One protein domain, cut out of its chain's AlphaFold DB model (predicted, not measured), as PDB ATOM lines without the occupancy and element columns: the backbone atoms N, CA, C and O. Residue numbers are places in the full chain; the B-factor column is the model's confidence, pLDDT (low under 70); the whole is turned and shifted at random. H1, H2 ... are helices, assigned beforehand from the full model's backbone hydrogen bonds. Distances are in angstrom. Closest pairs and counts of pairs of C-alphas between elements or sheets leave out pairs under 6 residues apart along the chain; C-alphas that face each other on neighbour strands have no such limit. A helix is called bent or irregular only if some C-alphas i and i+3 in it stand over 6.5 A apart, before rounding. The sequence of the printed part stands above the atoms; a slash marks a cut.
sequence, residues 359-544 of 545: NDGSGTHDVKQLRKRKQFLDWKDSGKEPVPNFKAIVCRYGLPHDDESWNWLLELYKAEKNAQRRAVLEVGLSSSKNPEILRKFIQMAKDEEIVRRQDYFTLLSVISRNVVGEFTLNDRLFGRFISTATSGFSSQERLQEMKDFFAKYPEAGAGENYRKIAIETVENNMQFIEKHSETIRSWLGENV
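AT A GLANCE: This is residues 359 to 544 of the 545 residues of the protein "ENPEP" of Lepeophtheirus salmonis (UniProt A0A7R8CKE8). Helices are stacked in tiers, one above the next, from H1, H2 and H3 at one end through H4, H5 and H6 and then H7 to H8 and H9a, which lie side by side at the other end. The long last helix, H9, runs out past this stack and bends; its residues 530 to 543, with residue 544, stick out as an arm, and the outline is like an open C. The printed part has 186 residues with nine named helices, H1 to H9 in order, and no named strand; its class is all helix. It is only just loose, close to compact, with a radius of gyration of the C-alphas of 19.6 A, and flat, spanning 52 by 52 by 26 A.

IN THESE COORDINATES: Find C-alpha 365 at (62.723, 34.673, 83.237); from there H1 runs over residues 365 to 382 for 25.3 A. Next come H2, residues 388 to 398, 14.6 A long; H3, residues 403 to 415, 18.1 A; and H4, residues 419 to 429, 15.1 A. Look then at H5, residues 435 to 444, 14.2 A, and at H6, residues 453 to 464, 17.7 A, which begins with C-alpha 453 at (61.354, 1.430, 64.970). H7 spans residues 476 to 486, 15.7 A, and H8 residues 492 to 504, 18.2 A. By its hydrogen bonds H9, residues 509 to 543, was assigned as one helix, but it is bent, with C-alphas 531 and 534 7.6 A apart. Its arm H9a, residues 509 to 531, is 34.8 A long, and its arm H9b, residues 534 to 543, is 14.1 A long and ends with C-alpha 543 at (60.599, 49.534, 67.666). H2, H6 and H9a are irregular: C-alphas 389 and 392 are 7.0 A apart, 454 and 457 7.3 A, and 510 and 513 7.4 A.

HOW THE PARTS SIT: Begin at H1, which touches H2 with residues 369 to 377 alone; their closest C-alphas, of Arg 373 and Gly 398, are 3.8 A apart, and at 73 degrees they are only just about perpendicular. H2 touches H4, the hub with three helices touching it, at a shallow tilt of 20 degrees, the same way; the closest C-alphas are those of Arg 396 and Gly 428, 4.3 A apart. H3 and H4 form a hairpin, opposite ways at 13 degrees, with the closest C-alphas, of Tyr 413 and Arg 422, 5.8 A apart. H5 is close to H6 but not clearly touching it; the closest C-alphas are those of Leu 438 and Ile 463, 7.5 A apart. With residues 459 to 462 alone, H6 only just touches H4, with 3 pairs of C-alphas within 8 A, the closest those of Val 427 and Val 462 at 6.8 A. H6 touches H7 the same way at a shallow tilt of 9 degrees, closest at the C-alphas of Ser 464 and Ala 485, 5.2 A apart. H7 touches H9a the same way at a shallow tilt of 16 degrees, with the C-alphas of Gly 479 and Gly 511 closest at 4.1 A. H8 and H9a form a hairpin, opposite ways at 13 degrees, with the C-alphas of Leu 495 and Val 522 closest at 6.5 A. H9b touches no helix and stands at a steep tilt of 63 degrees to H9a. Every O i to N i+4 pair is within hydrogen-bond range in H1, H3, H4, H5, H7, H8 and H9b; the counts are 5 of 7 in H2, 6 of 8 in H6 and 17 of 19 in H9a.

THE WHOLE: The two C-alphas farthest apart, those of Asp 360 and Pro 506, are 55.5 A apart. Residues 530 to 544, of which 530 to 543 belong to H9, stand free. The printed part has no cut, and the link from H6 to H7, 11 residues, is long. The mean pLDDT of the printed part is 79.8; look for values under 70 at residues 359 to 371, 389, 465 to 480 and 510.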
ATOM      1  N   ASN A 359      49.462  28.213  87.176       52.97
ATOM      2  CA  ASN A 359      48.894  28.228  88.535       52.97
ATOM      3  C   ASN A 359      49.976  28.618  89.574       52.97
ATOM      4  O   ASN A 359      50.973  27.908  89.734       52.97
ATOM      5  N   ASP A 360      49.754  29.820  90.129       44.50
ATOM      6  CA  ASP A 360      50.600  30.776  90.872       44.50
ATOM      7  C   ASP A 360      51.654  31.607  90.100       44.50
ATOM      8  O   ASP A 360      52.815  31.233  89.948       44.50
ATOM      9  N   GLY A 361      51.249  32.811  89.663       51.62
ATOM     10  CA  GLY A 361      51.997  33.796  88.865       51.62
ATOM     11  C   GLY A 361      53.068  34.650  89.581       51.62
ATOM     12  O   GLY A 361      53.320  34.525  90.776       51.62
ATOM     13  N   SER A 362      53.710  35.522  88.789       46.00
ATOM     14  CA  SER A 362      54.839  36.454  89.052       46.00
ATOM     15  C   SER A 362      56.279  35.891  89.115       46.00
ATOM     16  O   SER A 362      56.564  34.892  89.766       46.00
ATOM     17  N   GLY A 363      57.213  36.553  88.409       46.97
ATOM     18  CA  GLY A 363      58.653  36.253  88.439       46.97
ATOM     19  C   GLY A 363      59.406  36.570  87.137       46.97
ATOM     20  O   GLY A 363      58.821  36.564  86.051       46.97
ATOM     21  N   THR A 364      60.713  36.833  87.242       48.59
ATOM     22  CA  THR A 364      61.633  37.031  86.102       48.59
ATOM     23  C   THR A 364      61.752  35.764  85.235       48.59
ATOM     24  O   THR A 364      61.248  34.700  85.602       48.59
ATOM     25  N   HIS A 365      62.423  35.850  84.074       47.94
ATOM     26  CA  HIS A 365      62.723  34.673  83.237       47.94
ATOM     27  C   HIS A 365      63.338  33.536  84.068       47.94
ATOM     28  O   HIS A 365      62.879  32.397  83.983       47.94
ATOM     29  N   ASP A 366      64.282  33.867  84.947       42.75
ATOM     30  CA  ASP A 366      64.952  32.900  85.815       42.75
ATOM     31  C   ASP A 366      63.986  32.242  86.797       42.75
ATOM     32  O   ASP A 366      63.997  31.023  86.936       42.75
ATOM     33  N   VAL A 367      63.067  33.000  87.403       50.09
ATOM     34  CA  VAL A 367      62.027  32.436  88.284       50.09
ATOM     35  C   VAL A 367      61.127  31.464  87.517       50.09
ATOM     36  O   VAL A 367      60.762  30.412  88.040       50.09
ATOM     37  N   LYS A 368      60.800  31.761  86.254       56.81
ATOM     38  CA  LYS A 368      60.008  30.860  85.401       56.81
ATOM     39  C   LYS A 368      60.776  29.580  85.052       56.81
ATOM     40  O   LYS A 368      60.183  28.503  85.089       56.81
ATOM     41  N   GLN A 369      62.076  29.659  84.756       56.16
ATOM     42  CA  GLN A 369      62.903  28.465  84.525       56.16
ATOM     43  C   GLN A 369      63.082  27.641  85.806       56.16
ATOM     44  O   GLN A 369      62.907  26.423  85.784       56.16
ATOM     45  N   LEU A 370      63.320  28.302  86.942       53.75
ATOM     46  CA  LEU A 370      63.391  27.672  88.260       53.75
ATOM     47  C   LEU A 370      62.081  26.968  88.628       53.75
ATOM     48  O   LEU A 370      62.126  25.911  89.244       53.75
ATOM     49  N   ARG A 371      60.916  27.479  88.209       69.38
ATOM     50  CA  ARG A 371      59.622  26.801  88.401       69.38
ATOM     51  C   ARG A 371      59.487  25.532  87.573       69.38
ATOM     52  O   ARG A 371      59.060  24.522  88.118       69.38
ATOM     53  N   LYS A 372      59.863  25.554  86.289       73.00
ATOM     54  CA  LYS A 372      59.858  24.339  85.451       73.00
ATOM     55  C   LYS A 372      60.799  23.286  86.034       73.00
ATOM     56  O   LYS A 372      60.424  22.124  86.153       73.00
ATOM     57  N   ARG A 373      61.987  23.722  86.469       73.44
ATOM     58  CA  ARG A 373      62.968  22.894  87.175       73.44
ATOM     59  C   ARG A 373      62.412  22.343  88.487       73.44
ATOM     60  O   ARG A 373      62.530  21.151  88.727       73.44
ATOM     61  N   LYS A 374      61.754  23.172  89.298       76.06
ATOM     62  CA  LYS A 374      61.114  22.753  90.549       76.06
ATOM     63  C   LYS A 374      60.003  21.739  90.299       76.06
ATOM     64  O   LYS A 374      60.013  20.708  90.937       76.06
ATOM     65  N   GLN A 375      59.097  21.974  89.351       79.94
ATOM     66  CA  GLN A 375      58.036  21.012  89.028       79.94
ATOM     67  C   GLN A 375      58.596  19.675  88.535       79.94
ATOM     68  O   GLN A 375      58.034  18.630  88.847       79.94
ATOM     69  N   PHE A 376      59.701  19.697  87.783       81.94
ATOM     70  CA  PHE A 376      60.391  18.473  87.386       81.94
ATOM     71  C   PHE A 376      60.990  17.744  88.598       81.94
ATOM     72  O   PHE A 376      60.809  16.538  88.725       81.94
ATOM     73  N   LEU A 377      61.671  18.465  89.494       79.69
ATOM     74  CA  LEU A 377      62.257  17.891  90.709       79.69
ATOM     75  C   LEU A 377      61.183  17.391  91.684       79.69
ATOM     76  O   LEU A 377      61.269  16.261  92.133       79.69
ATOM     77  N   ASP A 378      60.115  18.154  91.917       83.25
ATOM     78  CA  ASP A 378      58.968  17.735  92.726       83.25
ATOM     79  C   ASP A 378      58.347  16.454  92.151       83.25
ATOM     80  O   ASP A 378      57.983  15.549  92.901       83.25
ATOM     81  N   TRP A 379      58.246  16.339  90.823       86.38
ATOM     82  CA  TRP A 379      57.789  15.109  90.181       86.38
ATOM     83  C   TRP A 379      58.776  13.950  90.386       86.38
ATOM     84  O   TRP A 379      58.335  12.851  90.725       86.38
ATOM     85  N   LYS A 380      60.086  14.196  90.248       84.50
ATOM     86  CA  LYS A 380      61.148  13.212  90.512       84.50
ATOM     87  C   LYS A 380      61.127  12.705  91.956       84.50
ATOM     88  O   LYS A 380      61.212  11.499  92.169       84.50
ATOM     89  N   ASP A 381      60.950  13.606  92.916       84.94
ATOM     90  CA  ASP A 381      61.101  13.330  94.344       84.94
ATOM     91  C   ASP A 381      59.810  12.800  94.987       84.94
ATOM     92  O   ASP A 381      59.854  11.918  95.842       84.94
ATOM     93  N   SER A 382      58.645  13.323  94.587       84.88
ATOM     94  CA  SER A 382      57.350  12.982  95.202       84.88
ATOM     95  C   SER A 382      56.467  12.066  94.353       84.88
ATOM     96  O   SER A 382      55.437  11.590  94.831       84.88
ATOM     97  N   GLY A 383      56.806  11.861  93.076       80.50
ATOM     98  CA  GLY A 383      55.959  11.154  92.112       80.50
ATOM     99  C   GLY A 383      54.722  11.940  91.658       80.50
ATOM    100  O   GLY A 383      53.968  11.454  90.814       80.50
ATOM    101  N   LYS A 384      54.494  13.162  92.165       81.81
ATOM    102  CA  LYS A 384      53.361  14.007  91.765       81.81
ATOM    103  C   LYS A 384      53.569  14.554  90.354       81.81
ATOM    104  O   LYS A 384      54.403  15.425  90.128       81.81
ATOM    105  N   GLU A 385      52.784  14.059  89.405       79.00
ATOM    106  CA  GLU A 385      52.944  14.429  88.000       79.00
ATOM    107  C   GLU A 385      52.535  15.881  87.694       79.00
ATOM    108  O   GLU A 385      51.555  16.386  88.255       79.00
ATOM    109  N   PRO A 386      53.212  16.536  86.729       79.44
ATOM    110  CA  PRO A 386      52.731  17.780  86.151       79.44
ATOM    111  C   PRO A 386      51.396  17.579  85.427       79.44
ATOM    112  O   PRO A 386      51.144  16.527  84.828       79.44
ATOM    113  N   VAL A 387      50.572  18.629  85.415       76.06
ATOM    114  CA  VAL A 387      49.323  18.673  84.639       76.06
ATOM    115  C   VAL A 387      49.625  18.335  83.165       76.06
ATOM    116  O   VAL A 387      50.621  18.846  82.640       76.06
ATOM    117  N   PRO A 388      48.801  17.515  82.475       75.69
ATOM    118  CA  PRO A 388      49.102  16.997  81.135       75.69
ATOM    119  C   PRO A 388      49.604  18.036  80.123       75.69
ATOM    120  O   PRO A 388      50.636  17.815  79.493       75.69
ATOM    121  N   ASN A 389      48.952  19.202  80.033       68.00
ATOM    122  CA  ASN A 389      49.329  20.265  79.088       68.00
ATOM    123  C   ASN A 389      50.706  20.893  79.377       68.00
ATOM    124  O   ASN A 389      51.366  21.378  78.463       68.00
ATOM    125  N   PHE A 390      51.181  20.861  80.627       75.50
ATOM    126  CA  PHE A 390      52.499  21.392  80.993       75.50
ATOM    127  C   PHE A 390      53.589  20.324  81.006       75.50
ATOM    128  O   PHE A 390      54.770  20.663  81.022       75.50
ATOM    129  N   LYS A 391      53.225  19.038  80.967       80.81
ATOM    130  CA  LYS A 391      54.167  17.927  81.132       80.81
ATOM    131  C   LYS A 391      55.285  17.946  80.096       80.81
ATOM    132  O   LYS A 391      56.444  17.792  80.469       80.81
ATOM    133  N   ALA A 392      54.969  18.229  78.832       78.12
ATOM    134  CA  ALA A 392      55.977  18.369  77.780       78.12
ATOM    135  C   ALA A 392      56.944  19.532  78.042       78.12
ATOM    136  O   ALA A 392      58.152  19.378  77.881       78.12
ATOM    137  N   ILE A 393      56.437  20.677  78.513       77.62
ATOM    138  CA  ILE A 393      57.263  21.844  78.848       77.62
ATOM    139  C   ILE A 393      58.145  21.551  80.069       77.62
ATOM    140  O   ILE A 393      59.327  21.892  80.065       77.62
ATOM    141  N   VAL A 394      57.602  20.895  81.096       83.12
ATOM    142  CA  VAL A 394      58.352  20.492  82.294       83.12
ATOM    143  C   VAL A 394      59.432  19.468  81.942       83.12
ATOM    144  O   VAL A 394      60.569  19.631  82.368       83.12
ATOM    145  N   CYS A 395      59.132  18.473  81.105       84.62
ATOM    146  CA  CYS A 395      60.127  17.499  80.646       84.62
ATOM    147  C   CYS A 395      61.225  18.160  79.802       84.62
ATOM    148  O   CYS A 395      62.401  17.897  80.018       84.62
ATOM    149  N   ARG A 396      60.865  19.042  78.862       82.44
ATOM    150  CA  ARG A 396      61.827  19.684  77.951       82.44
ATOM    151  C   ARG A 396      62.734  20.701  78.641       82.44
ATOM    152  O   ARG A 396      63.922  20.746  78.352       82.44
ATOM    153  N   TYR A 397      62.177  21.548  79.503       80.44
ATOM    154  CA  TYR A 397      62.901  22.693  80.070       80.44
ATOM    155  C   TYR A 397      63.218  22.549  81.562       80.44
ATOM    156  O   TYR A 397      64.040  23.299  82.079       80.44
ATOM    157  N   GLY A 398      62.549  21.637  82.269       80.06
ATOM    158  CA  GLY A 398      62.785  21.375  83.689       80.06
ATOM    159  C   GLY A 398      63.818  20.280  83.951       80.06
ATOM    160  O   GLY A 398      64.429  20.300  85.017       80.06
ATOM    161  N   LEU A 399      64.044  19.370  82.993       84.69
ATOM    162  CA  LEU A 399      64.995  18.263  83.119       84.69
ATOM    163  C   LEU A 399      66.428  18.783  83.337       84.69
ATOM    164  O   LEU A 399      66.967  19.501  82.489       84.69
ATOM    165  N   PRO A 400      67.076  18.401  84.448       83.00
ATOM    166  CA  PRO A 400      68.506  18.585  84.610       83.00
ATOM    167  C   PRO A 400      69.335  17.913  83.515       83.00
ATOM    168  O   PRO A 400      69.098  16.762  83.167       83.00
ATOM    169  N   HIS A 401      70.343  18.614  82.995       84.50
ATOM    170  CA  HIS A 401      71.247  18.094  81.961       84.50
ATOM    171  C   HIS A 401      72.389  17.231  82.544       84.50
ATOM    172  O   HIS A 401      73.488  17.203  81.988       84.50
ATOM    173  N   ASP A 402      72.126  16.563  83.669       87.50
ATOM    174  CA  ASP A 402      73.007  15.594  84.326       87.50
ATOM    175  C   ASP A 402      72.552  14.154  84.059       87.50
ATOM    176  O   ASP A 402      71.379  13.888  83.778       87.50
ATOM    177  N   ASP A 403      73.496  13.216  84.151       88.88
ATOM    178  CA  ASP A 403      73.245  11.799  83.887       88.88
ATOM    179  C   ASP A 403      72.207  11.198  84.836       88.88
ATOM    180  O   ASP A 403      71.411  10.363  84.419       88.88
ATOM    181  N   GLU A 404      72.191  11.599  86.107       93.00
ATOM    182  CA  GLU A 404      71.298  11.023  87.115       93.00
ATOM    183  C   GLU A 404      69.829  11.270  86.758       93.00
ATOM    184  O   GLU A 404      69.020  10.343  86.679       93.00
ATOM    185  N   SER A 405      69.481  12.527  86.497       90.06
ATOM    186  CA  SER A 405      68.110  12.928  86.195       90.06
ATOM    187  C   SER A 405      67.676  12.469  84.808       90.06
ATOM    188  O   SER A 405      66.512  12.107  84.616       90.06
ATOM    189  N   TRP A 406      68.607  12.433  83.850       93.50
ATOM    190  CA  TRP A 406      68.346  11.895  82.521       93.50
ATOM    191  C   TRP A 406      68.108  10.379  82.554       93.50
ATOM    192  O   TRP A 406      67.124   9.908  81.988       93.50
ATOM    193  N   ASN A 407      68.939   9.612  83.273       93.31
ATOM    194  CA  ASN A 407      68.747   8.168  83.432       93.31
ATOM    195  C   ASN A 407      67.441   7.862  84.185       93.31
ATOM    196  O   ASN A 407      66.738   6.929  83.812       93.31
ATOM    197  N   TRP A 408      67.061   8.665  85.184       93.88
ATOM    198  CA  TRP A 408      65.757   8.528  85.841       93.88
ATOM    199  C   TRP A 408      64.590   8.690  84.853       93.88
ATOM    200  O   TRP A 408      63.687   7.851  84.818       93.88
ATOM    201  N   LEU A 409      64.624   9.727  84.006       92.75
ATOM    202  CA  LEU A 409      63.593   9.939  82.986       92.75
ATOM    203  C   LEU A 409      63.586   8.805  81.946       92.75
ATOM    204  O   LEU A 409      62.523   8.428  81.455       92.75
ATOM    205  N   LEU A 410      64.755   8.239  81.636       92.88
ATOM    206  CA  LEU A 410      64.890   7.101  80.732       92.88
ATOM    207  C   LEU A 410      64.250   5.834  81.315       92.88
ATOM    208  O   LEU A 410      63.559   5.120  80.594       92.88
ATOM    209  N   GLU A 411      64.442   5.551  82.603       93.06
ATOM    210  CA  GLU A 411      63.803   4.398  83.248       93.06
ATOM    211  C   GLU A 411      62.280   4.563  83.316       93.06
ATOM    212  O   GLU A 411      61.542   3.612  83.046       93.06
ATOM    213  N   LEU A 412      61.786   5.786  83.547       91.44
ATOM    214  CA  LEU A 412      60.361   6.086  83.387       91.44
ATOM    215  C   LEU A 412      59.873   5.851  81.954       91.44
ATOM    216  O   LEU A 412      58.810   5.269  81.761       91.44
ATOM    217  N   TYR A 413      60.640   6.287  80.953       91.81
ATOM    218  CA  TYR A 413      60.318   6.086  79.540       91.81
ATOM    219  C   TYR A 413      60.235   4.598  79.170       91.81
ATOM    220  O   TYR A 413      59.282   4.193  78.508       91.81
ATOM    221  N   LYS A 414      61.182   3.776  79.639       90.25
ATOM    222  CA  LYS A 414      61.189   2.321  79.411       90.25
ATOM    223  C   LYS A 414      60.014   1.615  80.090       90.25
ATOM    224  O   LYS A 414      59.460   0.674  79.531       90.25
ATOM    225  N   ALA A 415      59.627   2.065  81.284       90.00
ATOM    226  CA  ALA A 415      58.500   1.502  82.024       90.00
ATOM    227  C   ALA A 415      57.124   1.946  81.481       90.00
ATOM    228  O   ALA A 415      56.102   1.334  81.813       90.00
ATOM    229  N   GLU A 416      57.072   3.006  80.669       88.38
ATOM    230  CA  GLU A 416      55.827   3.609  80.200       88.38
ATOM    231  C   GLU A 416      55.140   2.776  79.107       88.38
ATOM    232  O   GLU A 416      55.710   2.445  78.066       88.38
ATOM    233  N   LYS A 417      53.850   2.494  79.322       82.00
ATOM    234  CA  LYS A 417      53.011   1.695  78.414       82.00
ATOM    235  C   LYS A 417      52.039   2.542  77.596       82.00
ATOM    236  O   LYS A 417      51.510   2.075  76.593       82.00
ATOM    237  N   ASN A 418      51.745   3.768  78.022       82.56
ATOM    238  CA  ASN A 418      50.925   4.716  77.280       82.56
ATOM    239  C   ASN A 418      51.781   5.404  76.206       82.56
ATOM    240  O   ASN A 418      52.674   6.189  76.523       82.56
ATOM    241  N   ALA A 419      51.470   5.151  74.932       81.50
ATOM    242  CA  ALA A 419      52.226   5.684  73.801       81.50
ATOM    243  C   ALA A 419      52.283   7.228  73.763       81.50
ATOM    244  O   ALA A 419      53.314   7.796  73.413       81.50
ATOM    245  N   GLN A 420      51.214   7.925  74.168       80.62
ATOM    246  CA  GLN A 420      51.198   9.394  74.199       80.62
ATOM    247  C   GLN A 420      52.096   9.941  75.309       80.62
ATOM    248  O   GLN A 420      52.859  10.880  75.082       80.62
ATOM    249  N   ARG A 421      52.060   9.325  76.496       83.75
ATOM    250  CA  ARG A 421      52.957   9.704  77.593       83.75
ATOM    251  C   ARG A 421      54.409   9.386  77.250       83.75
ATOM    252  O   ARG A 421      55.271  10.228  77.477       83.75
ATOM    253  N   ARG A 422      54.670   8.234  76.633       87.75
ATOM    254  CA  ARG A 422      55.999   7.844  76.152       87.75
ATOM    255  C   ARG A 422      56.578   8.881  75.181       87.75
ATOM    256  O   ARG A 422      57.714   9.302  75.378       87.75
ATOM    257  N   ALA A 423      55.781   9.382  74.233       83.56
ATOM    258  CA  ALA A 423      56.196  10.451  73.318       83.56
ATOM    259  C   ALA A 423      56.557  11.768  74.042       83.56
ATOM    260  O   ALA A 423      57.498  12.456  73.654       83.56
ATOM    261  N   VAL A 424      55.855  12.121  75.126       84.88
ATOM    262  CA  VAL A 424      56.190  13.300  75.950       84.88
ATOM    263  C   VAL A 424      57.529  13.125  76.674       84.88
ATOM    264  O   VAL A 424      58.330  14.061  76.721       84.88
ATOM    265  N   LEU A 425      57.790  11.934  77.222       90.06
ATOM    266  CA  LEU A 425      59.057  11.610  77.890       90.06
ATOM    267  C   LEU A 425      60.229  11.629  76.901       90.06
ATOM    268  O   LEU A 425      61.284  12.179  77.210       90.06
ATOM    269  N   GLU A 426      60.017  11.107  75.692       88.50
ATOM    270  CA  GLU A 426      60.992  11.129  74.598       88.50
ATOM    271  C   GLU A 426      61.420  12.554  74.237       88.50
ATOM    272  O   GLU A 426      62.611  12.836  74.115       88.50
ATOM    273  N   VAL A 427      60.467  13.491  74.161       84.06
ATOM    274  CA  VAL A 427      60.776  14.913  73.951       84.06
ATOM    275  C   VAL A 427      61.681  15.449  75.062       84.06
ATOM    276  O   VAL A 427      62.610  16.200  74.765       84.06
ATOM    277  N   GLY A 428      61.451  15.066  76.321       87.75
ATOM    278  CA  GLY A 428      62.327  15.425  77.440       87.75
ATOM    279  C   GLY A 428      63.743  14.872  77.279       87.75
ATOM    280  O   GLY A 428      64.707  15.635  77.333       87.75
ATOM    281  N   LEU A 429      63.867  13.570  77.000       90.12
ATOM    282  CA  LEU A 429      65.155  12.889  76.807       90.12
ATOM    283  C   LEU A 429      65.976  13.493  75.659       90.12
ATOM    284  O   LEU A 429      67.188  13.668  75.801       90.12
ATOM    285  N   SER A 430      65.313  13.880  74.568       86.88
ATOM    286  CA  SER A 430      65.922  14.538  73.404       86.88
ATOM    287  C   SER A 430      66.245  16.023  73.617       86.88
ATOM    288  O   SER A 430      66.892  16.640  72.770       86.88
ATOM    289  N   SER A 431      65.811  16.626  74.730       84.31
ATOM    290  CA  SER A 431      66.002  18.057  75.023       84.31
ATOM    291  C   SER A 431      67.234  18.357  75.895       84.31
ATOM    292  O   SER A 431      67.427  19.497  76.319       84.31
ATOM    293  N   SER A 432      68.085  17.362  76.178       84.00
ATOM    294  CA  SER A 432      69.331  17.584  76.927       84.00
ATOM    295  C   SER A 432      70.263  18.554  76.195       84.00
ATOM    296  O   SER A 432      70.410  18.467  74.982       84.00
ATOM    297  N   LYS A 433      70.926  19.460  76.924       81.31
ATOM    298  CA  LYS A 433      71.978  20.332  76.366       81.31
ATOM    299  C   LYS A 433      73.369  19.694  76.387       81.31
ATOM    300  O   LYS A 433      74.322  20.308  75.922       81.31
ATOM    301  N   ASN A 434      73.502  18.496  76.956       82.12
ATOM    302  CA  ASN A 434      74.764  17.768  77.009       82.12
ATOM    303  C   ASN A 434      74.921  16.901  75.739       82.12
ATOM    304  O   ASN A 434      74.148  15.950  75.570       82.12
ATOM    305  N   PRO A 435      75.906  17.182  74.860       78.75
ATOM    306  CA  PRO A 435      76.090  16.439  73.612       78.75
ATOM    307  C   PRO A 435      76.364  14.946  73.815       78.75
ATOM    308  O   PRO A 435      75.920  14.131  73.007       78.75
ATOM    309  N   GLU A 436      77.046  14.568  74.897       81.50
ATOM    310  CA  GLU A 436      77.376  13.167  75.180       81.50
ATOM    311  C   GLU A 436      76.132  12.361  75.563       81.50
ATOM    312  O   GLU A 436      75.946  11.240  75.086       81.50
ATOM    313  N   ILE A 437      75.220  12.963  76.333       87.12
ATOM    314  CA  ILE A 437      73.921  12.357  76.660       87.12
ATOM    315  C   ILE A 437      73.113  12.106  75.381       87.12
ATOM    316  O   ILE A 437      72.550  11.026  75.205       87.12
ATOM    317  N   LEU A 438      73.078  13.075  74.462       84.56
ATOM    318  CA  LEU A 438      72.347  12.926  73.202       84.56
ATOM    319  C   LEU A 438      72.982  11.870  72.288       84.56
ATOM    320  O   LEU A 438      72.263  11.042  71.735       84.56
ATOM    321  N   ARG A 439      74.318  11.834  72.172       80.12
ATOM    322  CA  ARG A 439      75.038  10.782  71.427       80.12
ATOM    323  C   ARG A 439      74.749   9.395  71.989       80.12
ATOM    324  O   ARG A 439      74.440   8.477  71.228       80.12
ATOM    325  N   LYS A 440      74.794   9.254  73.318       86.38
ATOM    326  CA  LYS A 440      74.412   8.023  74.015       86.38
ATOM    327  C   LYS A 440      72.972   7.641  73.679       86.38
ATOM    328  O   LYS A 440      72.730   6.490  73.324       86.38
ATOM    329  N   PHE A 441      72.034   8.587  73.721       88.81
ATOM    330  CA  PHE A 441      70.630   8.299  73.432       88.81
ATOM    331  C   PHE A 441      70.398   7.850  71.989       88.81
ATOM    332  O   PHE A 441      69.708   6.861  71.776       88.81
ATOM    333  N   ILE A 442      71.027   8.501  71.007       84.12
ATOM    334  CA  ILE A 442      70.965   8.097  69.592       84.12
ATOM    335  C   ILE A 442      71.467   6.662  69.415       84.12
ATOM    336  O   ILE A 442      70.858   5.874  68.695       84.12
ATOM    337  N   GLN A 443      72.579   6.309  70.065       83.62
ATOM    338  CA  GLN A 443      73.125   4.959  69.972       83.62
ATOM    339  C   GLN A 443      72.202   3.926  70.631       83.62
ATOM    340  O   GLN A 443      72.026   2.845  70.079       83.62
ATOM    341  N   MET A 444      71.584   4.269  71.765       86.56
ATOM    342  CA  MET A 444      70.583   3.429  72.433       86.56
ATOM    343  C   MET A 444      69.295   3.298  71.618       86.56
ATOM    344  O   MET A 444      68.685   2.240  71.618       86.56
ATOM    345  N   ALA A 445      68.891   4.342  70.895       86.94
ATOM    346  CA  ALA A 445      67.668   4.355  70.099       86.94
ATOM    347  C   ALA A 445      67.712   3.407  68.887       86.94
ATOM    348  O   ALA A 445      66.677   3.150  68.282       86.94
ATOM    349  N   LYS A 446      68.891   2.877  68.535       82.75
ATOM    350  CA  LYS A 446      69.036   1.806  67.534       82.75
ATOM    351  C   LYS A 446      68.564   0.441  68.048       82.75
ATOM    352  O   LYS A 446      68.399  -0.469  67.244       82.75
ATOM    353  N   ASP A 447      68.401   0.292  69.361       86.62
ATOM    354  CA  ASP A 447      67.820  -0.893  69.983       86.62
ATOM    355  C   ASP A 447      66.290  -0.752  70.032       86.62
ATOM    356  O   ASP A 447      65.757   0.145  70.695       86.62
ATOM    357  N   GLU A 448      65.588  -1.641  69.324       86.06
ATOM    358  CA  GLU A 448      64.127  -1.612  69.186       86.06
ATOM    359  C   GLU A 448      63.391  -1.911  70.502       86.06
ATOM    360  O   GLU A 448      62.255  -1.466  70.682       86.06
ATOM    361  N   GLU A 449      64.058  -2.564  71.461       86.06
ATOM    362  CA  GLU A 449      63.537  -2.756  72.821       86.06
ATOM    363  C   GLU A 449      63.492  -1.431  73.599       86.06
ATOM    364  O   GLU A 449      62.651  -1.234  74.482       86.06
ATOM    365  N   ILE A 450      64.375  -0.485  73.256       85.19
ATOM    366  CA  ILE A 450      64.435   0.836  73.886       85.19
ATOM    367  C   ILE A 450      63.547   1.816  73.127       85.19
ATOM    368  O   ILE A 450      62.656   2.411  73.729       85.19
ATOM    369  N   VAL A 451      63.745   1.994  71.821       85.62
ATOM    370  CA  VAL A 451      62.951   2.910  70.988       85.62
ATOM    371  C   VAL A 451      62.345   2.123  69.839       85.62
ATOM    372  O   VAL A 451      63.064   1.582  69.008       85.62
ATOM    373  N   ARG A 452      61.009   2.093  69.758       83.88
ATOM    374  CA  ARG A 452      60.311   1.384  68.677       83.88
ATOM    375  C   ARG A 452      60.773   1.931  67.327       83.88
ATOM    376  O   ARG A 452      60.883   3.148  67.154       83.88
ATOM    377  N   ARG A 453      60.928   1.053  66.333       82.56
ATOM    378  CA  ARG A 453      61.354   1.430  64.970       82.56
ATOM    379  C   ARG A 453      60.554   2.608  64.396       82.56
ATOM    380  O   ARG A 453      61.114   3.508  63.780       82.56
ATOM    381  N   GLN A 454      59.246   2.633  64.650       76.50
ATOM    382  CA  GLN A 454      58.314   3.662  64.177       76.50
ATOM    383  C   GLN A 454      58.520   5.068  64.790       76.50
ATOM    384  O   GLN A 454      57.954   6.040  64.279       76.50
ATOM    385  N   ASP A 455      59.251   5.164  65.907       81.38
ATOM    386  CA  ASP A 455      59.458   6.388  66.692       81.38
ATOM    387  C   ASP A 455      60.894   6.934  66.528       81.38
ATOM    388  O   ASP A 455      61.123   8.129  66.703       81.38
ATOM    389  N   TYR A 456      61.839   6.108  66.059       83.44
ATOM    390  CA  TYR A 456      63.252   6.464  65.866       83.44
ATOM    391  C   TYR A 456      63.477   7.767  65.071       83.44
ATOM    392  O   TYR A 456      64.221   8.646  65.501       83.44
ATOM    393  N   PHE A 457      62.806   7.950  63.930       76.69
ATOM    394  CA  PHE A 457      62.966   9.176  63.131       76.69
ATOM    395  C   PHE A 457      62.298  10.406  63.759       76.69
ATOM    396  O   PHE A 457      62.746  11.535  63.533       76.69
ATOM    397  N   THR A 458      61.257  10.208  64.574       77.44
ATOM    398  CA  THR A 458      60.655  11.294  65.360       77.44
ATOM    399  C   THR A 458      61.649  11.765  66.415       77.44
ATOM    400  O   THR A 458      61.916  12.965  66.496       77.44
ATOM    401  N   LEU A 459      62.283  10.829  67.128       84.12
ATOM    402  CA  LEU A 459      63.363  11.098  68.074       84.12
ATOM    403  C   LEU A 459      64.491  11.894  67.416       84.12
ATOM    404  O   LEU A 459      64.855  12.960  67.918       84.12
ATOM    405  N   LEU A 460      65.003  11.429  66.270       81.12
ATOM    406  CA  LEU A 460      66.079  12.120  65.555       81.12
ATOM    407  C   LEU A 460      65.672  13.539  65.149       81.12
ATOM    408  O   LEU A 460      66.454  14.468  65.334       81.12
ATOM    409  N   SER A 461      64.440  13.729  64.671       76.06
ATOM    410  CA  SER A 461      63.911  15.050  64.298       76.06
ATOM    411  C   SER A 461      63.793  16.007  65.491       76.06
ATOM    412  O   SER A 461      63.905  17.222  65.336       76.06
ATOM    413  N   VAL A 462      63.537  15.489  66.697       77.88
ATOM    414  CA  VAL A 462      63.515  16.303  67.921       77.88
ATOM    415  C   VAL A 462      64.937  16.654  68.360       77.88
ATOM    416  O   VAL A 462      65.172  17.799  68.747       77.88
ATOM    417  N   ILE A 463      65.878  15.706  68.274       79.06
ATOM    418  CA  ILE A 463      67.292  15.942  68.594       79.06
ATOM    419  C   ILE A 463      67.920  16.926  67.606       79.06
ATOM    420  O   ILE A 463      68.653  17.805  68.043       79.06
ATOM    421  N   SER A 464      67.614  16.846  66.307       72.62
ATOM    422  CA  SER A 464      68.205  17.732  65.294       72.62
ATOM    423  C   SER A 464      67.844  19.205  65.497       72.62
ATOM    424  O   SER A 464      68.628  20.092  65.179       72.62
ATOM    425  N   ARG A 465      66.675  19.479  66.090       69.06
ATOM    426  CA  ARG A 465      66.272  20.832  66.519       69.06
ATOM    427  C   ARG A 465      67.056  21.342  67.733       69.06
ATOM    428  O   ARG A 465      66.956  22.519  68.057       69.06
ATOM    429  N   ASN A 466      67.767  20.460  68.431       61.72
ATOM    430  CA  ASN A 466      68.561  20.755  69.622       61.72
ATOM    431  C   ASN A 466      70.075  20.748  69.315       61.72
ATOM    432  O   ASN A 466      70.806  21.583  69.838       61.72
ATOM    433  N   VAL A 467      70.551  19.848  68.442       48.81
ATOM    434  CA  VAL A 467      71.964  19.707  68.041       48.81
ATOM    435  C   VAL A 467      72.078  19.309  66.564       48.81
ATOM    436  O   VAL A 467      71.353  18.440  66.092       48.81
ATOM    437  N   VAL A 468      73.040  19.895  65.846       39.94
ATOM    438  CA  VAL A 468      73.374  19.546  64.454       39.94
ATOM    439  C   VAL A 468      74.188  18.242  64.418       39.94
ATOM    440  O   VAL A 468      75.246  18.168  65.039       39.94
ATOM    441  N   GLY A 469      73.722  17.216  63.698       35.84
ATOM    442  CA  GLY A 469      74.424  15.933  63.539       35.84
ATOM    443  C   GLY A 469      74.127  15.237  62.201       35.84
ATOM    444  O   GLY A 469      73.096  15.501  61.587       35.84
ATOM    445  N   GLU A 470      75.039  14.363  61.759       34.47
ATOM    446  CA  GLU A 470      74.992  13.615  60.485       34.47
ATOM    447  C   GLU A 470      74.375  12.207  60.638       34.47
ATOM    448  O   GLU A 470      74.697  11.492  61.589       34.47
ATOM    449  N   PHE A 471      73.533  11.767  59.684       44.06
ATOM    450  CA  PHE A 471      72.827  10.467  59.725       44.06
ATOM    451  C   PHE A 471      72.583   9.861  58.317       44.06
ATOM    452  O   PHE A 471      72.541  10.602  57.339       44.06
ATOM    453  N   THR A 472      72.405   8.529  58.199       34.25
ATOM    454  CA  THR A 472      72.298   7.744  56.930       34.25
ATOM    455  C   THR A 472      70.962   6.952  56.756       34.25
ATOM    456  O   THR A 472      70.079   7.059  57.599       34.25
ATOM    457  N   LEU A 473      70.824   6.151  55.673       39.62
ATOM    458  CA  LEU A 473      69.844   6.203  54.548       39.62
ATOM    459  C   LEU A 473      68.566   5.306  54.511       39.62
ATOM    460  O   LEU A 473      68.529   4.232  55.100       39.62
ATOM    461  N   ASN A 474      67.655   5.717  53.595       38.66
ATOM    462  CA  ASN A 474      66.662   4.977  52.762       38.66
ATOM    463  C   ASN A 474      65.216   4.706  53.248       38.66
ATOM    464  O   ASN A 474      64.632   3.676  52.926       38.66
ATOM    465  N   ASP A 475      64.575   5.687  53.891       52.12
ATOM    466  CA  ASP A 475      63.120   5.697  54.158       52.12
ATOM    467  C   ASP A 475      62.510   7.083  53.821       52.12
ATOM    468  O   ASP A 475      63.204   8.100  53.881       52.12
ATOM    469  N   ARG A 476      61.210   7.177  53.505       54.38
ATOM    470  CA  ARG A 476      60.480   8.461  53.404       54.38
ATOM    471  C   ARG A 476      60.575   9.271  54.703       54.38
ATOM    472  O   ARG A 476      60.711  10.495  54.660       54.38
ATOM    473  N   LEU A 477      60.518   8.606  55.858       58.94
ATOM    474  CA  LEU A 477      60.741   9.214  57.171       58.94
ATOM    475  C   LEU A 477      62.156   9.798  57.281       58.94
ATOM    476  O   LEU A 477      62.323  10.878  57.847       58.94
ATOM    477  N   PHE A 478      63.149   9.151  56.666       67.81
ATOM    478  CA  PHE A 478      64.511   9.675  56.575       67.81
ATOM    479  C   PHE A 478      64.619  10.871  55.617       67.81
ATOM    480  O   PHE A 478      65.251  11.869  55.955       67.81
ATOM    481  N   GLY A 479      63.964  10.826  54.451       65.88
ATOM    482  CA  GLY A 479      63.898  11.972  53.536       65.88
ATOM    483  C   GLY A 479      63.350  13.223  54.233       65.88
ATOM    484  O   GLY A 479      63.990  14.272  54.232       65.88
ATOM    485  N   ARG A 480      62.218  13.083  54.936       68.19
ATOM    486  CA  ARG A 480      61.630  14.157  55.760       68.19
ATOM    487  C   ARG A 480      62.562  14.620  56.879       68.19
ATOM    488  O   ARG A 480      62.613  15.814  57.187       68.19
ATOM    489  N   PHE A 481      63.289  13.684  57.486       76.81
ATOM    490  CA  PHE A 481      64.283  13.997  58.502       76.81
ATOM    491  C   PHE A 481      65.407  14.875  57.941       76.81
ATOM    492  O   PHE A 481      65.714  15.875  58.577       76.81
ATOM    493  N   ILE A 482      65.956  14.584  56.751       76.94
ATOM    494  CA  ILE A 482      66.993  15.424  56.118       76.94
ATOM    495  C   ILE A 482      66.513  16.872  56.024       76.94
ATOM    496  O   ILE A 482      67.169  17.760  56.559       76.94
ATOM    497  N   SER A 483      65.341  17.108  55.423       77.12
ATOM    498  CA  SER A 483      64.810  18.470  55.283       77.12
ATOM    499  C   SER A 483      64.593  19.157  56.636       77.12
ATOM    500  O   SER A 483      64.742  20.369  56.733       77.12
ATOM    501  N   THR A 484      64.267  18.401  57.691       76.25
ATOM    502  CA  THR A 484      64.093  18.936  59.055       76.25
ATOM    503  C   THR A 484      65.430  19.219  59.743       76.25
ATOM    504  O   THR A 484      65.556  20.204  60.463       76.25
ATOM    505  N   ALA A 485      66.431  18.362  59.555       78.00
ATOM    506  CA  ALA A 485      67.743  18.498  60.175       78.00
ATOM    507  C   ALA A 485      68.545  19.655  59.572       78.00
ATOM    508  O   ALA A 485      69.323  20.292  60.278       78.00
ATOM    509  N   THR A 486      68.330  19.951  58.289       83.94
ATOM    510  CA  THR A 486      69.063  20.993  57.563       83.94
ATOM    511  C   THR A 486      68.278  22.297  57.407       83.94
ATOM    512  O   THR A 486      68.831  23.271  56.904       83.94
ATOM    513  N   SER A 487      67.019  22.376  57.864       83.38
ATOM    514  CA  SER A 487      66.148  23.543  57.622       83.38
ATOM    515  C   SER A 487      66.689  24.864  58.174       83.38
ATOM    516  O   SER A 487      66.316  25.926  57.683       83.38
ATOM    517  N   GLY A 488      67.522  24.801  59.218       83.00
ATOM    518  CA  GLY A 488      68.158  25.964  59.842       83.00
ATOM    519  C   GLY A 488      69.558  26.282  59.311       83.00
ATOM    520  O   GLY A 488      70.198  27.196  59.825       83.00
ATOM    521  N   PHE A 489      70.073  25.524  58.337       88.00
ATOM    522  CA  PHE A 489      71.374  25.812  57.735       88.00
ATOM    523  C   PHE A 489      71.276  27.038  56.832       88.00
ATOM    524  O   PHE A 489      70.305  27.218  56.097       88.00
ATOM    525  N   SER A 490      72.303  27.881  56.894       88.88
ATOM    526  CA  SER A 490      72.318  29.178  56.216       88.88
ATOM    527  C   SER A 490      73.739  29.647  55.877       88.88
ATOM    528  O   SER A 490      74.004  30.847  55.853       88.88
ATOM    529  N   SER A 491      74.682  28.718  55.666       88.75
ATOM    530  CA  SER A 491      76.065  29.031  55.285       88.75
ATOM    531  C   SER A 491      76.538  28.185  54.104       88.75
ATOM    532  O   SER A 491      76.113  27.040  53.932       88.75
ATOM    533  N   GLN A 492      77.470  28.740  53.323       91.50
ATOM    534  CA  GLN A 492      78.056  28.060  52.164       91.50
ATOM    535  C   GLN A 492      78.773  26.759  52.555       91.50
ATOM    536  O   GLN A 492      78.706  25.776  51.824       91.50
ATOM    537  N   GLU A 493      79.425  26.742  53.719       89.50
ATOM    538  CA  GLU A 493      80.083  25.553  54.276       89.50
ATOM    539  C   GLU A 493      79.080  24.413  54.488       89.50
ATOM    540  O   GLU A 493      79.254  23.330  53.936       89.50
ATOM    541  N   ARG A 494      77.965  24.679  55.182       88.56
ATOM    542  CA  ARG A 494      76.907  23.683  55.421       88.56
ATOM    543  C   ARG A 494      76.242  23.210  54.134       88.56
ATOM    544  O   ARG A 494      75.895  22.036  54.012       88.56
ATOM    545  N   LEU A 495      76.056  24.112  53.169       91.12
ATOM    546  CA  LEU A 495      75.532  23.756  51.855       91.12
ATOM    547  C   LEU A 495      76.477  22.796  51.121       91.12
ATOM    548  O   LEU A 495      76.011  21.826  50.520       91.12
ATOM    549  N   GLN A 496      77.787  23.046  51.184       90.94
ATOM    550  CA  GLN A 496      78.784  22.187  50.557       90.94
ATOM    551  C   GLN A 496      78.872  20.822  51.249       90.94
ATOM    552  O   GLN A 496      78.792  19.811  50.561       90.94
ATOM    553  N   GLU A 497      78.915  20.781  52.585       87.75
ATOM    554  CA  GLU A 497      78.862  19.532  53.366       87.75
ATOM    555  C   GLU A 497      77.662  18.666  52.955       87.75
ATOM    556  O   GLU A 497      77.785  17.462  52.726       87.75
ATOM    557  N   MET A 498      76.490  19.289  52.805       89.31
ATOM    558  CA  MET A 498      75.269  18.600  52.395       89.31
ATOM    559  C   MET A 498      75.351  18.076  50.952       89.31
ATOM    560  O   MET A 498      74.949  16.939  50.690       89.31
ATOM    561  N   LYS A 499      75.886  18.872  50.014       90.88
ATOM    562  CA  LYS A 499      76.095  18.453  48.615       90.88
ATOM    563  C   LYS A 499      77.085  17.286  48.528       90.88
ATOM    564  O   LYS A 499      76.798  16.307  47.839       90.88
ATOM    565  N   ASP A 500      78.178  17.339  49.282       88.00
ATOM    566  CA  ASP A 500      79.185  16.277  49.347       88.00
ATOM    567  C   ASP A 500      78.604  14.993  49.958       88.00
ATOM    568  O   ASP A 500      78.813  13.893  49.438       88.00
ATOM    569  N   PHE A 501      77.800  15.121  51.019       86.75
ATOM    570  CA  PHE A 501      77.087  13.998  51.621       86.75
ATOM    571  C   PHE A 501      76.121  13.337  50.625       86.75
ATOM    572  O   PHE A 501      76.106  12.111  50.497       86.75
ATOM    573  N   PHE A 502      75.339  14.117  49.872       88.81
ATOM    574  CA  PHE A 502      74.439  13.563  48.856       88.81
ATOM    575  C   PHE A 502      75.187  12.925  47.685       88.81
ATOM    576  O   PHE A 502      74.741  11.886  47.199       88.81
ATOM    577  N   ALA A 503      76.325  13.489  47.272       88.75
ATOM    578  CA  ALA A 503      77.181  12.909  46.239       88.75
ATOM    579  C   ALA A 503      77.793  11.569  46.678       88.75
ATOM    580  O   ALA A 503      77.899  10.641  45.877       88.75
ATOM    581  N   LYS A 504      78.143  11.436  47.964       86.12
ATOM    582  CA  LYS A 504      78.631  10.180  48.554       86.12
ATOM    583  C   LYS A 504      77.563   9.083  48.592       86.12
ATOM    584  O   LYS A 504      77.900   7.901  48.553       86.12
ATOM    585  N   TYR A 505      76.289   9.461  48.665       83.00
ATOM    586  CA  TYR A 505      75.156   8.545  48.786       83.00
ATOM    587  C   TYR A 505      74.090   8.815  47.713       83.00
ATOM    588  O   TYR A 505      72.996   9.276  48.052       83.00
ATOM    589  N   PRO A 506      74.376   8.552  46.427       82.25
ATOM    590  CA  PRO A 506      73.556   9.026  45.308       82.25
ATOM    591  C   PRO A 506      72.158   8.393  45.247       82.25
ATOM    592  O   PRO A 506      71.203   9.061  44.857       82.25
ATOM    593  N   GLU A 507      72.010   7.146  45.700       83.12
ATOM    594  CA  GLU A 507      70.731   6.430  45.718       83.12
ATOM    595  C   GLU A 507      69.803   6.996  46.801       83.12
ATOM    596  O   GLU A 507      69.958   6.706  47.989       83.12
ATOM    597  N   ALA A 508      68.860   7.853  46.398       73.12
ATOM    598  CA  ALA A 508      67.981   8.576  47.317       73.12
ATOM    599  C   ALA A 508      66.588   7.946  47.498       73.12
ATOM    600  O   ALA A 508      65.916   8.279  48.477       73.12
ATOM    601  N   GLY A 509      66.146   7.069  46.586       78.75
ATOM    602  CA  GLY A 509      64.811   6.452  46.604       78.75
ATOM    603  C   GLY A 509      63.690   7.480  46.809       78.75
ATOM    604  O   GLY A 509      63.718   8.574  46.240       78.75
ATOM    605  N   ALA A 510      62.754   7.192  47.720       69.88
ATOM    606  CA  ALA A 510      61.681   8.118  48.116       69.88
ATOM    607  C   ALA A 510      62.167   9.452  48.743       69.88
ATOM    608  O   ALA A 510      61.373  10.363  48.974       69.88
ATOM    609  N   GLY A 511      63.464   9.582  49.047       75.19
ATOM    610  CA  GLY A 511      64.092  10.779  49.604       75.19
ATOM    611  C   GLY A 511      64.585  11.798  48.573       75.19
ATOM    612  O   GLY A 511      65.000  12.884  48.974       75.19
ATOM    613  N   GLU A 512      64.565  11.492  47.270       81.12
ATOM    614  CA  GLU A 512      65.175  12.345  46.236       81.12
ATOM    615  C   GLU A 512      64.615  13.779  46.236       81.12
ATOM    616  O   GLU A 512      65.377  14.749  46.291       81.12
ATOM    617  N   ASN A 513      63.286  13.924  46.256       78.75
ATOM    618  CA  ASN A 513      62.636  15.239  46.289       78.75
ATOM    619  C   ASN A 513      62.978  16.014  47.570       78.75
ATOM    620  O   ASN A 513      63.250  17.211  47.513       78.75
ATOM    621  N   TYR A 514      63.057  15.334  48.716       80.56
ATOM    622  CA  TYR A 514      63.417  15.963  49.990       80.56
ATOM    623  C   TYR A 514      64.853  16.501  50.014       80.56
ATOM    624  O   TYR A 514      65.113  17.516  50.664       80.56
ATOM    625  N   ARG A 515      65.782  15.883  49.271       85.44
ATOM    626  CA  ARG A 515      67.147  16.409  49.099       85.44
ATOM    627  C   ARG A 515      67.166  17.692  48.274       85.44
ATOM    628  O   ARG A 515      67.859  18.632  48.651       85.44
ATOM    629  N   LYS A 516      66.380  17.752  47.191       85.00
ATOM    630  CA  LYS A 516      66.225  18.973  46.378       85.00
ATOM    631  C   LYS A 516      65.652  20.113  47.224       85.00
ATOM    632  O   LYS A 516      66.241  21.187  47.261       85.00
ATOM    633  N   ILE A 517      64.595  19.831  47.998       83.50
ATOM    634  CA  ILE A 517      64.000  20.778  48.958       83.50
ATOM    635  C   ILE A 517      65.039  21.263  49.971       83.50
ATOM    636  O   ILE A 517      65.104  22.455  50.260       83.50
ATOM    637  N   ALA A 518      65.848  20.355  50.526       87.44
ATOM    638  CA  ALA A 518      66.863  20.706  51.511       87.44
ATOM    639  C   ALA A 518      67.916  21.666  50.931       87.44
ATOM    640  O   ALA A 518      68.211  22.673  51.567       87.44
ATOM    641  N   ILE A 519      68.430  21.404  49.722       90.06
ATOM    642  CA  ILE A 519      69.373  22.298  49.021       90.06
ATOM    643  C   ILE A 519      68.749  23.675  48.790       90.06
ATOM    644  O   ILE A 519      69.309  24.669  49.248       90.06
ATOM    645  N   GLU A 520      67.578  23.717  48.151       89.94
ATOM    646  CA  GLU A 520      66.870  24.964  47.842       89.94
ATOM    647  C   GLU A 520      66.581  25.771  49.118       89.94
ATOM    648  O   GLU A 520      66.747  26.987  49.145       89.94
ATOM    649  N   THR A 521      66.214  25.099  50.213       89.06
ATOM    650  CA  THR A 521      65.965  25.750  51.508       89.06
ATOM    651  C   THR A 521      67.213  26.450  52.037       89.06
ATOM    652  O   THR A 521      67.127  27.601  52.454       89.06
ATOM    653  N   VAL A 522      68.376  25.792  52.014       90.38
ATOM    654  CA  VAL A 522      69.627  26.390  52.513       90.38
ATOM    655  C   VAL A 522      70.077  27.553  51.630       90.38
ATOM    656  O   VAL A 522      70.484  28.591  52.150       90.38
ATOM    657  N   GLU A 523      69.948  27.416  50.310       91.44
ATOM    658  CA  GLU A 523      70.248  28.488  49.353       91.44
ATOM    659  C   GLU A 523      69.330  29.705  49.576       91.44
ATOM    660  O   GLU A 523      69.815  30.833  49.703       91.44
ATOM    661  N   ASN A 524      68.024  29.480  49.747       90.00
ATOM    662  CA  ASN A 524      67.054  30.530  50.066       90.00
ATOM    663  C   ASN A 524      67.329  31.183  51.431       90.00
ATOM    664  O   ASN A 524      67.202  32.399  51.565       90.00
ATOM    665  N   ASN A 525      67.733  30.408  52.442       91.31
ATOM    666  CA  ASN A 525      68.084  30.932  53.764       91.31
ATOM    667  C   ASN A 525      69.280  31.893  53.696       91.31
ATOM    668  O   ASN A 525      69.261  32.945  54.333       91.31
ATOM    669  N   MET A 526      70.312  31.546  52.919       91.25
ATOM    670  CA  MET A 526      71.484  32.402  52.715       91.25
ATOM    671  C   MET A 526      71.096  33.732  52.061       91.25
ATOM    672  O   MET A 526      71.433  34.793  52.587       91.25
ATOM    673  N   GLN A 527      70.323  33.674  50.972       91.62
ATOM    674  CA  GLN A 527      69.817  34.868  50.287       91.62
ATOM    675  C   GLN A 527      68.939  35.721  51.210       91.62
ATOM    676  O   GLN A 527      69.028  36.948  51.210       91.62
ATOM    677  N   PHE A 528      68.109  35.080  52.033       92.88
ATOM    678  CA  PHE A 528      67.240  35.768  52.978       92.88
ATOM    679  C   PHE A 528      68.034  36.565  54.023       92.88
ATOM    680  O   PHE A 528      67.703  37.725  54.283       92.88
ATOM    681  N   ILE A 529      69.094  35.983  54.599       92.19
ATOM    682  CA  ILE A 529      69.975  36.690  55.545       92.19
ATOM    683  C   ILE A 529      70.598  37.909  54.872       92.19
ATOM    684  O   ILE A 529      70.491  39.013  55.406       92.19
ATOM    685  N   GLU A 530      71.227  37.721  53.712       91.81
ATOM    686  CA  GLU A 530      71.913  38.793  52.984       91.81
ATOM    687  C   GLU A 530      70.972  39.970  52.704       91.81
ATOM    688  O   GLU A 530      71.300  41.128  52.960       91.81
ATOM    689  N   LYS A 531      69.753  39.657  52.266       92.00
ATOM    690  CA  LYS A 531      68.756  40.637  51.848       92.00
ATOM    691  C   LYS A 531      68.076  41.373  53.001       92.00
ATOM    692  O   LYS A 531      67.821  42.574  52.906       92.00
ATOM    693  N   HIS A 532      67.734  40.672  54.083       94.44
ATOM    694  CA  HIS A 532      66.828  41.212  55.102       94.44
ATOM    695  C   HIS A 532      67.506  41.631  56.406       94.44
ATOM    696  O   HIS A 532      66.865  42.336  57.190       94.44
ATOM    697  N   SER A 533      68.777  41.273  56.635       95.06
ATOM    698  CA  SER A 533      69.482  41.577  57.892       95.06
ATOM    699  C   SER A 533      69.386  43.052  58.284       95.06
ATOM    700  O   SER A 533      68.983  43.365  59.400       95.06
ATOM    701  N   GLU A 534      69.698  43.964  57.360       95.88
ATOM    702  CA  GLU A 534      69.712  45.400  57.664       95.88
ATOM    703  C   GLU A 534      68.309  45.964  57.899       95.88
ATOM    704  O   GLU A 534      68.086  46.748  58.818       95.88
ATOM    705  N   THR A 535      67.328  45.506  57.118       95.88
ATOM    706  CA  THR A 535      65.931  45.938  57.272       95.88
ATOM    707  C   THR A 535      65.371  45.522  58.630       95.88
ATOM    708  O   THR A 535      64.709  46.321  59.292       95.88
ATOM    709  N   ILE A 536      65.639  44.281  59.046       96.44
ATOM    710  CA  ILE A 536      65.207  43.749  60.342       96.44
ATOM    711  C   ILE A 536      65.942  44.472  61.472       96.44
ATOM    712  O   ILE A 536      65.295  44.914  62.416       96.44
ATOM    713  N   ARG A 537      67.262  44.662  61.358       95.56
ATOM    714  CA  ARG A 537      68.075  45.392  62.341       95.56
ATOM    715  C   ARG A 537      67.570  46.817  62.567       95.56
ATOM    716  O   ARG A 537      67.328  47.188  63.711       95.56
ATOM    717  N   SER A 538      67.364  47.587  61.495       96.44
ATOM    718  CA  SER A 538      66.805  48.948  61.571       96.44
ATOM    719  C   SER A 538      65.428  48.937  62.228       96.44
ATOM    720  O   SER A 538      65.187  49.706  63.155       96.44
ATOM    721  N   TRP A 539      64.538  48.034  61.807       97.50
ATOM    722  CA  TRP A 539      63.192  47.968  62.370       97.50
ATOM    723  C   TRP A 539      63.201  47.623  63.865       97.50
ATOM    724  O   TRP A 539      62.490  48.264  64.636       97.50
ATOM    725  N   LEU A 540      64.022  46.652  64.282       96.38
ATOM    726  CA  LEU A 540      64.171  46.276  65.687       96.38
ATOM    727  C   LEU A 540      64.713  47.452  66.506       96.38
ATOM    728  O   LEU A 540      64.116  47.782  67.521       96.38
ATOM    729  N   GLY A 541      65.759  48.139  66.038       94.00
ATOM    730  CA  GLY A 541      66.310  49.308  66.735       94.00
ATOM    731  C   GLY A 541      65.333  50.486  66.863       94.00
ATOM    732  O   GLY A 541      65.426  51.262  67.808       94.00
ATOM    733  N   GLU A 542      64.380  50.619  65.936       93.88
ATOM    734  CA  GLU A 542      63.337  51.655  65.963       93.88
ATOM    735  C   GLU A 542      62.147  51.296  66.874       93.88
ATOM    736  O   GLU A 542      61.466  52.192  67.375       93.88
ATOM    737  N   ASN A 543      61.859  50.004  67.067       89.88
ATOM    738  CA  ASN A 543      60.599  49.534  67.666       89.88
ATOM    739  C   ASN A 543      60.774  48.712  68.951       89.88
ATOM    740  O   ASN A 543      59.780  48.412  69.615       89.88
ATOM    741  N   VAL A 544      62.003  48.334  69.303       83.50
ATOM    742  CA  VAL A 544      62.332  47.464  70.433       83.50
ATOM    743  C   VAL A 544      63.460  48.131  71.218       83.50
ATOM    744  O   VAL A 544      64.575  48.246  70.719       83.50
TER     745      VAL A 544